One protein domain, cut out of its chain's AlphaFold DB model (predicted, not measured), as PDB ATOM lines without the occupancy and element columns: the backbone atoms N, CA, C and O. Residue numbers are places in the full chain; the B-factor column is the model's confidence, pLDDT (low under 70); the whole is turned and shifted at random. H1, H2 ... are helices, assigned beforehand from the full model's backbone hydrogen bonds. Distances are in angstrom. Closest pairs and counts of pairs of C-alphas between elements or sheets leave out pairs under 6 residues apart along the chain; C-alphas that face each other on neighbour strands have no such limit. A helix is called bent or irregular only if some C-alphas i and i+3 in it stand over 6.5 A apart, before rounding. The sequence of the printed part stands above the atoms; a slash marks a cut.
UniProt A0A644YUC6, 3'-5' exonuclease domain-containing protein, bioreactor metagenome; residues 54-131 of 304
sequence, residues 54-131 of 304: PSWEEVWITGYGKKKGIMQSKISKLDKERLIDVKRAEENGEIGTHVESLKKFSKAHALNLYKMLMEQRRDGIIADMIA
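This is residues 54 to 131 of the 304 residues of the protein "3'-5' exonuclease domain-containing protein" of bioreactor metagenome (UniProt A0A644YUC6). A long bent helix, H3, crosses H2, and its residues 122 to 131 stick out from the body; a short helix, H1, lies near H2. The printed part is all helix, 78 residues with H1, H2 and H3 in chain order and no named strand. It is only just compact, close to loose, with radius of gyration of the C-alphas 13.7 A, spanning 49 by 28 by 17 A.

By its hydrogen bonds H3, residues 107 to 131, was assigned as one helix, but it is bent: C-alphas 120 and 123 are 6.7 A apart, and arms H3a, residues 107 to 120, and H3b, residues 123 to 131, stand at a steep tilt of 40 degrees. H3a touches H2, residues 77 to 91, only just about perpendicular at 70.4 degrees; their closest C-alphas, of Val 86 and Tyr 114, are 5.6 A apart. H1, residues 56 to 62, is close to H2 but not clearly touching; their closest C-alphas, of Trp 60 and Lys 87, are 7.9 A apart. Every O i to N i+4 pair is within hydrogen-bond range in H2 and H3b, 2 of 3 in H1, 9 of 10 in H3a.

H1, 9.2 A long, begins at C-alpha 56 (11.958, 40.105, -12.857) and is irregular, only just: C-alphas 59 and 62 are 7.0 A apart. H2 is 21.3 A long, H3a 19.9 A; H3b, 12.0 A, ends at C-alpha 131 (-1.887, 11.602, -31.923).

The C-alphas farthest apart, of Lys 66 and Ala 131, are 49.5 A apart. Both links are long; the printed part has no cut, and no printed residue is under 70 in pLDDT.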
ATOM      1  N   PRO A  54      17.756  41.912  -7.977       87.44
ATOM      2  CA  PRO A  54      16.837  42.567  -8.904       87.44
ATOM      3  C   PRO A  54      15.534  41.774  -9.059       87.44
ATOM      4  O   PRO A  54      15.542  40.548  -9.017       87.44
ATOM      5  N   SER A  55      14.427  42.470  -9.303       89.12
ATOM      6  CA  SER A  55      13.139  41.869  -9.670       89.12
ATOM      7  C   SER A  55      13.116  41.397 -11.127       89.12
ATOM      8  O   SER A  55      13.917  41.827 -11.963       89.12
ATOM      9  N   TRP A  56      12.151  40.545 -11.474       87.44
ATOM     10  CA  TRP A  56      11.958  40.105 -12.857       87.44
ATOM     11  C   TRP A  56      11.639  41.237 -13.824       87.44
ATOM     12  O   TRP A  56      12.130  41.239 -14.953       87.44
ATOM     13  N   GLU A  57      10.867  42.226 -13.385       88.25
ATOM     14  CA  GLU A  57      10.571  43.405 -14.193       88.25
ATOM     15  C   GLU A  57      11.844  44.207 -14.496       88.25
ATOM     16  O   GLU A  57      12.053  44.638 -15.632       88.25
ATOM     17  N   GLU A  58      12.761  44.304 -13.530       89.25
ATOM     18  CA  GLU A  58      14.081  44.911 -13.724       89.25
ATOM     19  C   GLU A  58      14.982  44.089 -14.649       89.25
ATOM     20  O   GLU A  58      15.667  44.649 -15.505       89.25
ATOM     21  N   VAL A  59      14.979  42.761 -14.536       89.56
ATOM     22  CA  VAL A  59      15.771  41.890 -15.419       89.56
ATOM     23  C   VAL A  59      15.267  41.952 -16.865       89.56
ATOM     24  O   VAL A  59      16.065  42.089 -17.799       89.56
ATOM     25  N   TRP A  60      13.953  41.878 -17.075       90.62
ATOM     26  CA  TRP A  60      13.361  41.788 -18.409       90.62
ATOM     27  C   TRP A  60      13.155  43.147 -19.077       90.62
ATOM     28  O   TRP A  60      13.484  43.291 -20.258       90.62
ATOM     29  N   ILE A  61      12.611  44.127 -18.350       90.00
ATOM     30  CA  ILE A  61      12.001  45.331 -18.926       90.00
ATOM     31  C   ILE A  61      12.772  46.597 -18.572       90.00
ATOM     32  O   ILE A  61      13.237  47.274 -19.486       90.00
ATOM     33  N   THR A  62      12.902  46.948 -17.290       89.50
ATOM     34  CA  THR A  62      13.354  48.293 -16.879       89.50
ATOM     35  C   THR A  62      14.876  48.411 -16.747       89.50
ATOM     36  O   THR A  62      15.434  49.454 -17.095       89.50
ATOM     37  N   GLY A  63      15.568  47.335 -16.370       87.94
ATOM     38  CA  GLY A  63      16.989  47.344 -16.020       87.94
ATOM     39  C   GLY A  63      17.236  47.688 -14.550       87.94
ATOM     40  O   GLY A  63      16.361  48.190 -13.856       87.94
ATOM     41  N   TYR A  64      18.458  47.444 -14.073       88.94
ATOM     42  CA  TYR A  64      18.876  47.782 -12.710       88.94
ATOM     43  C   TYR A  64      20.338  48.236 -12.664       88.94
ATOM     44  O   TYR A  64      21.221  47.724 -13.365       88.94
ATOM     45  N   GLY A  65      20.627  49.212 -11.801       86.00
ATOM     46  CA  GLY A  65      21.959  49.803 -11.681       86.00
ATOM     47  C   GLY A  65      22.455  50.383 -13.012       86.00
ATOM     48  O   GLY A  65      21.900  51.348 -13.521       86.00
ATOM     49  N   LYS A  66      23.528  49.805 -13.569       83.81
ATOM     50  CA  LYS A  66      24.067  50.179 -14.896       83.81
ATOM     51  C   LYS A  66      23.668  49.204 -16.013       83.81
ATOM     52  O   LYS A  66      24.077  49.396 -17.157       83.81
ATOM     53  N   LYS A  67      22.934  48.133 -15.696       85.25
ATOM     54  CA  LYS A  67      22.509  47.118 -16.663       85.25
ATOM     55  C   LYS A  67      21.136  47.483 -17.218       85.25
ATOM     56  O   LYS A  67      20.218  47.777 -16.460       85.25
ATOM     57  N   LYS A  68      20.999  47.426 -18.542       88.94
ATOM     58  CA  LYS A  68      19.702  47.542 -19.217       88.94
ATOM     59  C   LYS A  68      18.910  46.245 -19.060       88.94
ATOM     60  O   LYS A  68      19.519  45.174 -19.004       88.94
ATOM     61  N   GLY A  69      17.583  46.349 -19.049       89.25
ATOM     62  CA  GLY A  69      16.708  45.180 -19.136       89.25
ATOM     63  C   GLY A  69      16.949  44.430 -20.448       89.25
ATOM     64  O   GLY A  69      17.329  45.035 -21.457       89.25
ATOM     65  N   ILE A  70      16.740  43.112 -20.453       90.38
ATOM     66  CA  ILE A  70      17.008  42.260 -21.623       90.38
ATOM     67  C   ILE A  70      16.296  42.806 -22.871       90.38
ATOM     68  O   ILE A  70      16.933  42.961 -23.914       90.38
ATOM     69  N   MET A  71      15.025  43.200 -22.749       90.25
ATOM     70  CA  MET A  71      14.199  43.677 -23.867       90.25
ATOM     71  C   MET A  71      14.579  45.071 -24.391       90.25
ATOM     72  O   MET A  71      14.128  45.459 -25.467       90.25
ATOM     73  N   GLN A  72      15.423  45.821 -23.675       88.19
ATOM     74  CA  GLN A  72      15.939  47.124 -24.122       88.19
ATOM     75  C   GLN A  72      17.201  46.999 -24.993       88.19
ATOM     76  O   GLN A  72      17.702  47.998 -25.520       88.19
ATOM     77  N   SER A  73      17.777  45.800 -25.098       83.75
ATOM     78  CA  SER A  73      18.969  45.556 -25.911       83.75
ATOM     79  C   SER A  73      18.626  45.412 -27.401       83.75
ATOM     80  O   SER A  73      17.480  45.172 -27.779       83.75
ATOM     81  N   LYS A  74      19.626  45.558 -28.282       86.31
ATOM     82  CA  LYS A  74      19.446  45.278 -29.714       86.31
ATOM     83  C   LYS A  74      19.286  43.765 -29.900       86.31
ATOM     84  O   LYS A  74      20.231  43.007 -29.684       86.31
ATOM     85  N   ILE A  75      18.089  43.333 -30.283       87.81
ATOM     86  CA  ILE A  75      17.707  41.921 -30.411       87.81
ATOM     87  C   ILE A  75      17.107  41.695 -31.806       87.81
ATOM     88  O   ILE A  75      16.414  42.568 -32.326       87.81
ATOM     89  N   SER A  76      17.398  40.548 -32.432       85.88
ATOM     90  CA  SER A  76      16.755  40.159 -33.693       85.88
ATOM     91  C   SER A  76      15.266  39.869 -33.465       85.88
ATOM     92  O   SER A  76      14.850  39.569 -32.348       85.88
ATOM     93  N   LYS A  77      14.436  39.930 -34.511       80.00
ATOM     94  CA  LYS A  77      13.004  39.610 -34.376       80.00
ATOM     95  C   LYS A  77      12.791  38.203 -33.792       80.00
ATOM     96  O   LYS A  77      12.040  38.053 -32.836       80.00
ATOM     97  N   LEU A  78      13.532  37.221 -34.309       74.44
ATOM     98  CA  LEU A  78      13.477  35.827 -33.866       74.44
ATOM     99  C   LEU A  78      13.908  35.658 -32.403       74.44
ATOM    100  O   LEU A  78      13.199  35.039 -31.618       74.44
ATOM    101  N   ASP A  79      15.040  36.244 -32.001       82.38
ATOM    102  CA  ASP A  79      15.487  36.174 -30.604       82.38
ATOM    103  C   ASP A  79      14.476  36.831 -29.661       82.38
ATOM    104  O   ASP A  79      14.320  36.393 -28.526       82.38
ATOM    105  N   LYS A  80      13.791  37.889 -30.106       87.69
ATOM    106  CA  LYS A  80      12.779  38.566 -29.295       87.69
ATOM    107  C   LYS A  80      11.581  37.656 -29.030       87.69
ATOM    108  O   LYS A  80      11.124  37.607 -27.896       87.69
ATOM    109  N   GLU A  81      11.107  36.930 -30.041       82.75
ATOM    110  CA  GLU A  81      10.032  35.939 -29.892       82.75
ATOM    111  C   GLU A  81      10.441  34.831 -28.908       82.75
ATOM    112  O   GLU A  81       9.739  34.597 -27.927       82.75
ATOM    113  N   ARG A  82      11.648  34.272 -29.065       87.00
ATOM    114  CA  ARG A  82      12.204  33.259 -28.145       87.00
ATOM    115  C   ARG A  82      12.278  33.747 -26.695       87.00
ATOM    116  O   ARG A  82      11.934  33.024 -25.767       87.00
ATOM    117  N   LEU A  83      12.724  34.986 -26.487       90.31
ATOM    118  CA  LEU A  83      12.815  35.586 -25.152       90.31
ATOM    119  C   LEU A  83      11.437  35.847 -24.532       90.31
ATOM    120  O   LEU A  83      11.298  35.742 -23.316       90.31
ATOM    121  N   ILE A  84      10.431  36.190 -25.342       88.69
ATOM    122  CA  ILE A  84       9.045  36.334 -24.875       88.69
ATOM    123  C   ILE A  84       8.502  34.981 -24.411       88.69
ATOM    124  O   ILE A  84       7.871  34.924 -23.358       88.69
ATOM    125  N   ASP A  85       8.780  33.902 -25.142       85.69
ATOM    126  CA  ASP A  85       8.342  32.558 -24.754       85.69
ATOM    127  C   ASP A  85       8.982  32.102 -23.439       85.69
ATOM    128  O   ASP A  85       8.283  31.581 -22.576       85.69
ATOM    129  N   VAL A  86      10.276  32.377 -23.232       88.50
ATOM    130  CA  VAL A  86      10.952  32.095 -21.950       88.50
ATOM    131  C   VAL A  86      10.359  32.915 -20.814       88.50
ATOM    132  O   VAL A  86      10.122  32.370 -19.742       88.50
ATOM    133  N   LYS A  87      10.100  34.208 -21.038       88.88
ATOM    134  CA  LYS A  87       9.461  35.069 -20.036       88.88
ATOM    135  C   LYS A  87       8.096  34.514 -19.623       88.88
ATOM    136  O   LYS A  87       7.816  34.435 -18.438       88.88
ATOM    137  N   ARG A  88       7.281  34.073 -20.585       88.56
ATOM    138  CA  ARG A  88       5.971  33.454 -20.312       88.56
ATOM    139  C   ARG A  88       6.091  32.118 -19.583       88.56
ATOM    140  O   ARG A  88       5.326  31.860 -18.666       88.56
ATOM    141  N   ALA A  89       7.025  31.267 -20.000       87.12
ATOM    142  CA  ALA A  89       7.247  29.972 -19.361       87.12
ATOM    143  C   ALA A  89       7.726  30.131 -17.912       87.12
ATOM    144  O   ALA A  89       7.316  29.369 -17.043       87.12
ATOM    145  N   GLU A  90       8.550  31.145 -17.642       87.31
ATOM    146  CA  GLU A  90       8.967  31.506 -16.288       87.31
ATOM    147  C   GLU A  90       7.785  32.024 -15.457       87.31
ATOM    148  O   GLU A  90       7.538  31.497 -14.377       87.31
ATOM    149  N   GLU A  91       6.993  32.962 -15.991       85.94
ATOM    150  CA  GLU A  91       5.786  33.491 -15.331       85.94
ATOM    151  C   GLU A  91       4.769  32.386 -14.987       85.94
ATOM    152  O   GLU A  91       4.114  32.442 -13.946       85.94
ATOM    153  N   ASN A  92       4.668  31.363 -15.837       85.81
ATOM    154  CA  ASN A  92       3.786  30.212 -15.642       85.81
ATOM    155  C   ASN A  92       4.401  29.105 -14.766       85.81
ATOM    156  O   ASN A  92       3.739  28.101 -14.509       85.81
ATOM    157  N   GLY A  93       5.651  29.256 -14.316       83.31
ATOM    158  CA  GLY A  93       6.346  28.267 -13.488       83.31
ATOM    159  C   GLY A  93       6.725  26.973 -14.219       83.31
ATOM    160  O   GLY A  93       6.975  25.959 -13.575       83.31
ATOM    161  N   GLU A  94       6.765  26.989 -15.551       83.12
ATOM    162  CA  GLU A  94       7.067  25.819 -16.385       83.12
ATOM    163  C   GLU A  94       8.566  25.499 -16.438       83.12
ATOM    164  O   GLU A  94       8.953  24.339 -16.586       83.12
ATOM    165  N   ILE A  95       9.412  26.524 -16.302       82.12
ATOM    166  CA  ILE A  95      10.868  26.388 -16.296       82.12
ATOM    167  C   ILE A  95      11.483  27.137 -15.115       82.12
ATOM    168  O   ILE A  95      11.105  28.263 -14.791       82.12
ATOM    169  N   GLY A  96      12.466  26.505 -14.473       79.69
ATOM    170  CA  GLY A  96      13.250  27.130 -13.415       79.69
ATOM    171  C   GLY A  96      14.208  28.194 -13.953       79.69
ATOM    172  O   GLY A  96      14.556  28.242 -15.130       79.69
ATOM    173  N   THR A  97      14.711  29.049 -13.067       75.38
ATOM    174  CA  THR A  97      15.652  30.111 -13.460       75.38
ATOM    175  C   THR A  97      17.053  29.581 -13.753       75.38
ATOM    176  O   THR A  97      17.815  30.222 -14.478       75.38
ATOM    177  N   HIS A  98      17.405  28.426 -13.175       80.81
ATOM    178  CA  HIS A  98      18.734  27.806 -13.220       80.81
ATOM    179  C   HIS A  98      19.879  28.784 -12.892       80.81
ATOM    180  O   HIS A  98      20.995  28.652 -13.396       80.81
ATOM    181  N   VAL A  99      19.607  29.781 -12.041       82.00
ATOM    182  CA  VAL A  99      20.600  30.720 -11.509       82.00
ATOM    183  C   VAL A  99      20.408  30.896 -10.009       82.00
ATOM    184  O   VAL A  99      19.293  31.025  -9.523       82.00
ATOM    185  N   GLU A 100      21.519  30.972  -9.277       79.88
ATOM    186  CA  GLU A 100      21.519  31.278  -7.835       79.88
ATOM    187  C   GLU A 100      21.069  32.718  -7.537       79.88
ATOM    188  O   GLU A 100      20.664  33.031  -6.424       79.88
ATOM    189  N   SER A 101      21.207  33.612  -8.522       85.06
ATOM    190  CA  SER A 101      20.867  35.030  -8.426       85.06
ATOM    191  C   SER A 101      20.441  35.552  -9.795       85.06
ATOM    192  O   SER A 101      21.121  35.334 -10.805       85.06
ATOM    193  N   LEU A 102      19.360  36.322  -9.813       85.75
ATOM    194  CA  LEU A 102      18.836  37.067 -10.953       85.75
ATOM    195  C   LEU A 102      19.850  38.084 -11.498       85.75
ATOM    196  O   LEU A 102      19.790  38.460 -12.669       85.75
ATOM    197  N   LYS A 103      20.889  38.446 -10.730       85.44
ATOM    198  CA  LYS A 103      22.029  39.221 -11.257       85.44
ATOM    199  C   LYS A 103      22.778  38.516 -12.385       85.44
ATOM    200  O   LYS A 103      23.390  39.195 -13.223       85.44
ATOM    201  N   LYS A 104      22.795  37.179 -12.355       85.75
ATOM    202  CA  LYS A 104      23.448  36.311 -13.345       85.75
ATOM    203  C   LYS A 104      22.525  36.014 -14.536       85.75
ATOM    204  O   LYS A 104      23.015  35.583 -15.578       85.75
ATOM    205  N   PHE A 105      21.227  36.300 -14.420       88.94
ATOM    206  CA  PHE A 105      20.267  36.118 -15.501       88.94
ATOM    207  C   PHE A 105      20.527  37.144 -16.613       88.94
ATOM    208  O   PHE A 105      20.463  38.358 -16.413       88.94
ATOM    209  N   SER A 106      20.892  36.654 -17.793       90.44
ATOM    210  CA  SER A 106      21.296  37.466 -18.945       90.44
ATOM    211  C   SER A 106      20.525  37.057 -20.196       90.44
ATOM    212  O   SER A 106      19.923  35.987 -20.226       90.44
ATOM    213  N   LYS A 107      20.604  37.857 -21.271       90.50
ATOM    214  CA  LYS A 107      20.038  37.485 -22.582       90.50
ATOM    215  C   LYS A 107      20.523  36.101 -23.037       90.50
ATOM    216  O   LYS A 107      19.727  35.297 -23.502       90.50
ATOM    217  N   ALA A 108      21.825  35.834 -22.920       88.81
ATOM    218  CA  ALA A 108      22.408  34.560 -23.338       88.81
ATOM    219  C   ALA A 108      21.876  33.390 -22.497       88.81
ATOM    220  O   ALA A 108      21.560  32.340 -23.045       88.81
ATOM    221  N   HIS A 109      21.720  33.600 -21.185       90.00
ATOM    222  CA  HIS A 109      21.114  32.613 -20.293       90.00
ATOM    223  C   HIS A 109      19.658  32.334 -20.665       90.00
ATOM    224  O   HIS A 109      19.292  31.182 -20.854       90.00
ATOM    225  N   ALA A 110      18.858  33.379 -20.876       89.19
ATOM    226  CA  ALA A 110      17.474  33.243 -21.318       89.19
ATOM    227  C   ALA A 110      17.362  32.490 -22.656       89.19
ATOM    228  O   ALA A 110      16.527  31.607 -22.795       89.19
ATOM    229  N   LEU A 111      18.241  32.759 -23.627       88.38
ATOM    230  CA  LEU A 111      18.271  32.002 -24.885       88.38
ATOM    231  C   LEU A 111      18.698  30.536 -24.706       88.38
ATOM    232  O   LEU A 111      18.313  29.695 -25.512       88.38
ATOM    233  N   ASN A 112      19.484  30.210 -23.678       88.25
ATOM    234  CA  ASN A 112      19.778  28.818 -23.334       88.25
ATOM    235  C   ASN A 112      18.586  28.147 -22.641       88.25
ATOM    236  O   ASN A 112      18.266  27.015 -22.990       88.25
ATOM    237  N   LEU A 113      17.880  28.854 -21.752       87.88
ATOM    238  CA  LEU A 113      16.624  28.372 -21.167       87.88
ATOM    239  C   LEU A 113      15.570  28.100 -22.237       87.88
ATOM    240  O   LEU A 113      14.878  27.097 -22.149       87.88
ATOM    241  N   TYR A 114      15.498  28.926 -23.283       86.50
ATOM    242  CA  TYR A 114      14.633  28.648 -24.430       86.50
ATOM    243  C   TYR A 114      14.930  27.278 -25.050       86.50
ATOM    244  O   TYR A 114      14.007  26.531 -25.346       86.50
ATOM    245  N   LYS A 115      16.208  26.912 -25.216       82.44
ATOM    246  CA  LYS A 115      16.577  25.600 -25.771       82.44
ATOM    247  C   LYS A 115      16.123  24.458 -24.864       82.44
ATOM    248  O   LYS A 115      15.553  23.503 -25.369       82.44
ATOM    249  N   MET A 116      16.335  24.591 -23.555       83.19
ATOM    250  CA  MET A 116      15.892  23.597 -22.569       83.19
ATOM    251  C   MET A 116      14.367  23.465 -22.548       83.19
ATOM    252  O   MET A 116      13.842  22.360 -22.525       83.19
ATOM    253  N   LEU A 117      13.655  24.593 -22.608       84.50
ATOM    254  CA  LEU A 117      12.198  24.627 -22.670       84.50
ATOM    255  C   LEU A 117      11.678  23.924 -23.925       84.50
ATOM    256  O   LEU A 117      10.742  23.138 -23.845       84.50
ATOM    257  N   MET A 118      12.281  24.200 -25.082       80.31
ATOM    258  CA  MET A 118      11.898  23.545 -26.331       80.31
ATOM    259  C   MET A 118      12.199  22.049 -26.297       80.31
ATOM    260  O   MET A 118      11.381  21.280 -26.773       80.31
ATOM    261  N   GLU A 119      13.317  21.629 -25.705       77.50
ATOM    262  CA  GLU A 119      13.642  20.213 -25.506       77.50
ATOM    263  C   GLU A 119      12.633  19.522 -24.574       77.50
ATOM    264  O   GLU A 119      12.154  18.445 -24.899       77.50
ATOM    265  N   GLN A 120      12.221  20.175 -23.483       80.12
ATOM    266  CA  GLN A 120      11.190  19.655 -22.576       80.12
ATOM    267  C   GLN A 120       9.809  19.573 -23.241       80.12
ATOM    268  O   GLN A 120       9.052  18.636 -23.001       80.12
ATOM    269  N   ARG A 121       9.455  20.565 -24.064       82.31
ATOM    270  CA  ARG A 121       8.177  20.590 -24.791       82.31
ATOM    271  C   ARG A 121       8.168  19.680 -26.013       82.31
ATOM    272  O   ARG A 121       7.084  19.321 -26.463       82.31
ATOM    273  N   ARG A 122       9.339  19.334 -26.556       77.94
ATOM    274  CA  ARG A 122       9.493  18.568 -27.798       77.94
ATOM    275  C   ARG A 122       8.703  17.270 -27.746       77.94
ATOM    276  O   ARG A 122       7.897  17.045 -28.637       77.94
ATOM    277  N   ASP A 123       8.880  16.482 -26.692       74.38
ATOM    278  CA  ASP A 123       8.209  15.185 -26.562       74.38
ATOM    279  C   ASP A 123       6.682  15.340 -26.545       74.38
ATOM    280  O   ASP A 123       5.969  14.554 -27.161       74.38
ATOM    281  N   GLY A 124       6.173  16.396 -25.900       79.19
ATOM    282  CA  GLY A 124       4.742  16.706 -25.881       79.19
ATOM    283  C   GLY A 124       4.207  17.159 -27.241       79.19
ATOM    284  O   GLY A 124       3.130  16.730 -27.641       79.19
ATOM    285  N   ILE A 125       4.965  17.987 -27.966       77.75
ATOM    286  CA  ILE A 125       4.616  18.427 -29.325       77.75
ATOM    287  C   ILE A 125       4.604  17.232 -30.279       77.75
ATOM    288  O   ILE A 125       3.648  17.063 -31.024       77.75
ATOM    289  N   ILE A 126       5.639  16.390 -30.235       76.69
ATOM    290  CA  ILE A 126       5.735  15.187 -31.065       76.69
ATOM    291  C   ILE A 126       4.577  14.237 -30.754       76.69
ATOM    292  O   ILE A 126       3.920  13.759 -31.672       76.69
ATOM    293  N   ALA A 127       4.290  13.992 -29.473       79.94
ATOM    294  CA  ALA A 127       3.185  13.127 -29.075       79.94
ATOM    295  C   ALA A 127       1.829  13.656 -29.568       79.94
ATOM    296  O   ALA A 127       1.007  12.869 -30.031       79.94
ATOM    297  N   ASP A 128       1.604  14.970 -29.502       82.00
ATOM    298  CA  ASP A 128       0.390  15.604 -30.019       82.00
ATOM    299  C   ASP A 128       0.306  15.520 -31.552       82.00
ATOM    300  O   ASP A 128      -0.735  15.156 -32.093       82.00
ATOM    301  N   MET A 129       1.416  15.761 -32.255       80.25
ATOM    302  CA  MET A 129       1.519  15.600 -33.707       80.25
ATOM    303  C   MET A 129       1.191  14.162 -34.135       80.25
ATOM    304  O   MET A 129       0.348  13.956 -35.007       80.25
ATOM    305  N   ILE A 130       1.778  13.158 -33.478       80.56
ATOM    306  CA  ILE A 130       1.499  11.739 -33.745       80.56
ATOM    307  C   ILE A 130       0.028  11.413 -33.454       80.56
ATOM    308  O   ILE A 130      -0.643  10.774 -34.264       80.56
ATOM    309  N   ALA A 131      -0.503  11.867 -32.314       84.75
ATOM    310  CA  ALA A 131      -1.887  11.602 -31.923       84.75
ATOM    311  C   ALA A 131      -2.907  12.232 -32.884       84.75
ATOM    312  O   ALA A 131      -3.978  11.661 -33.099       84.75
TER     313      ALA A 131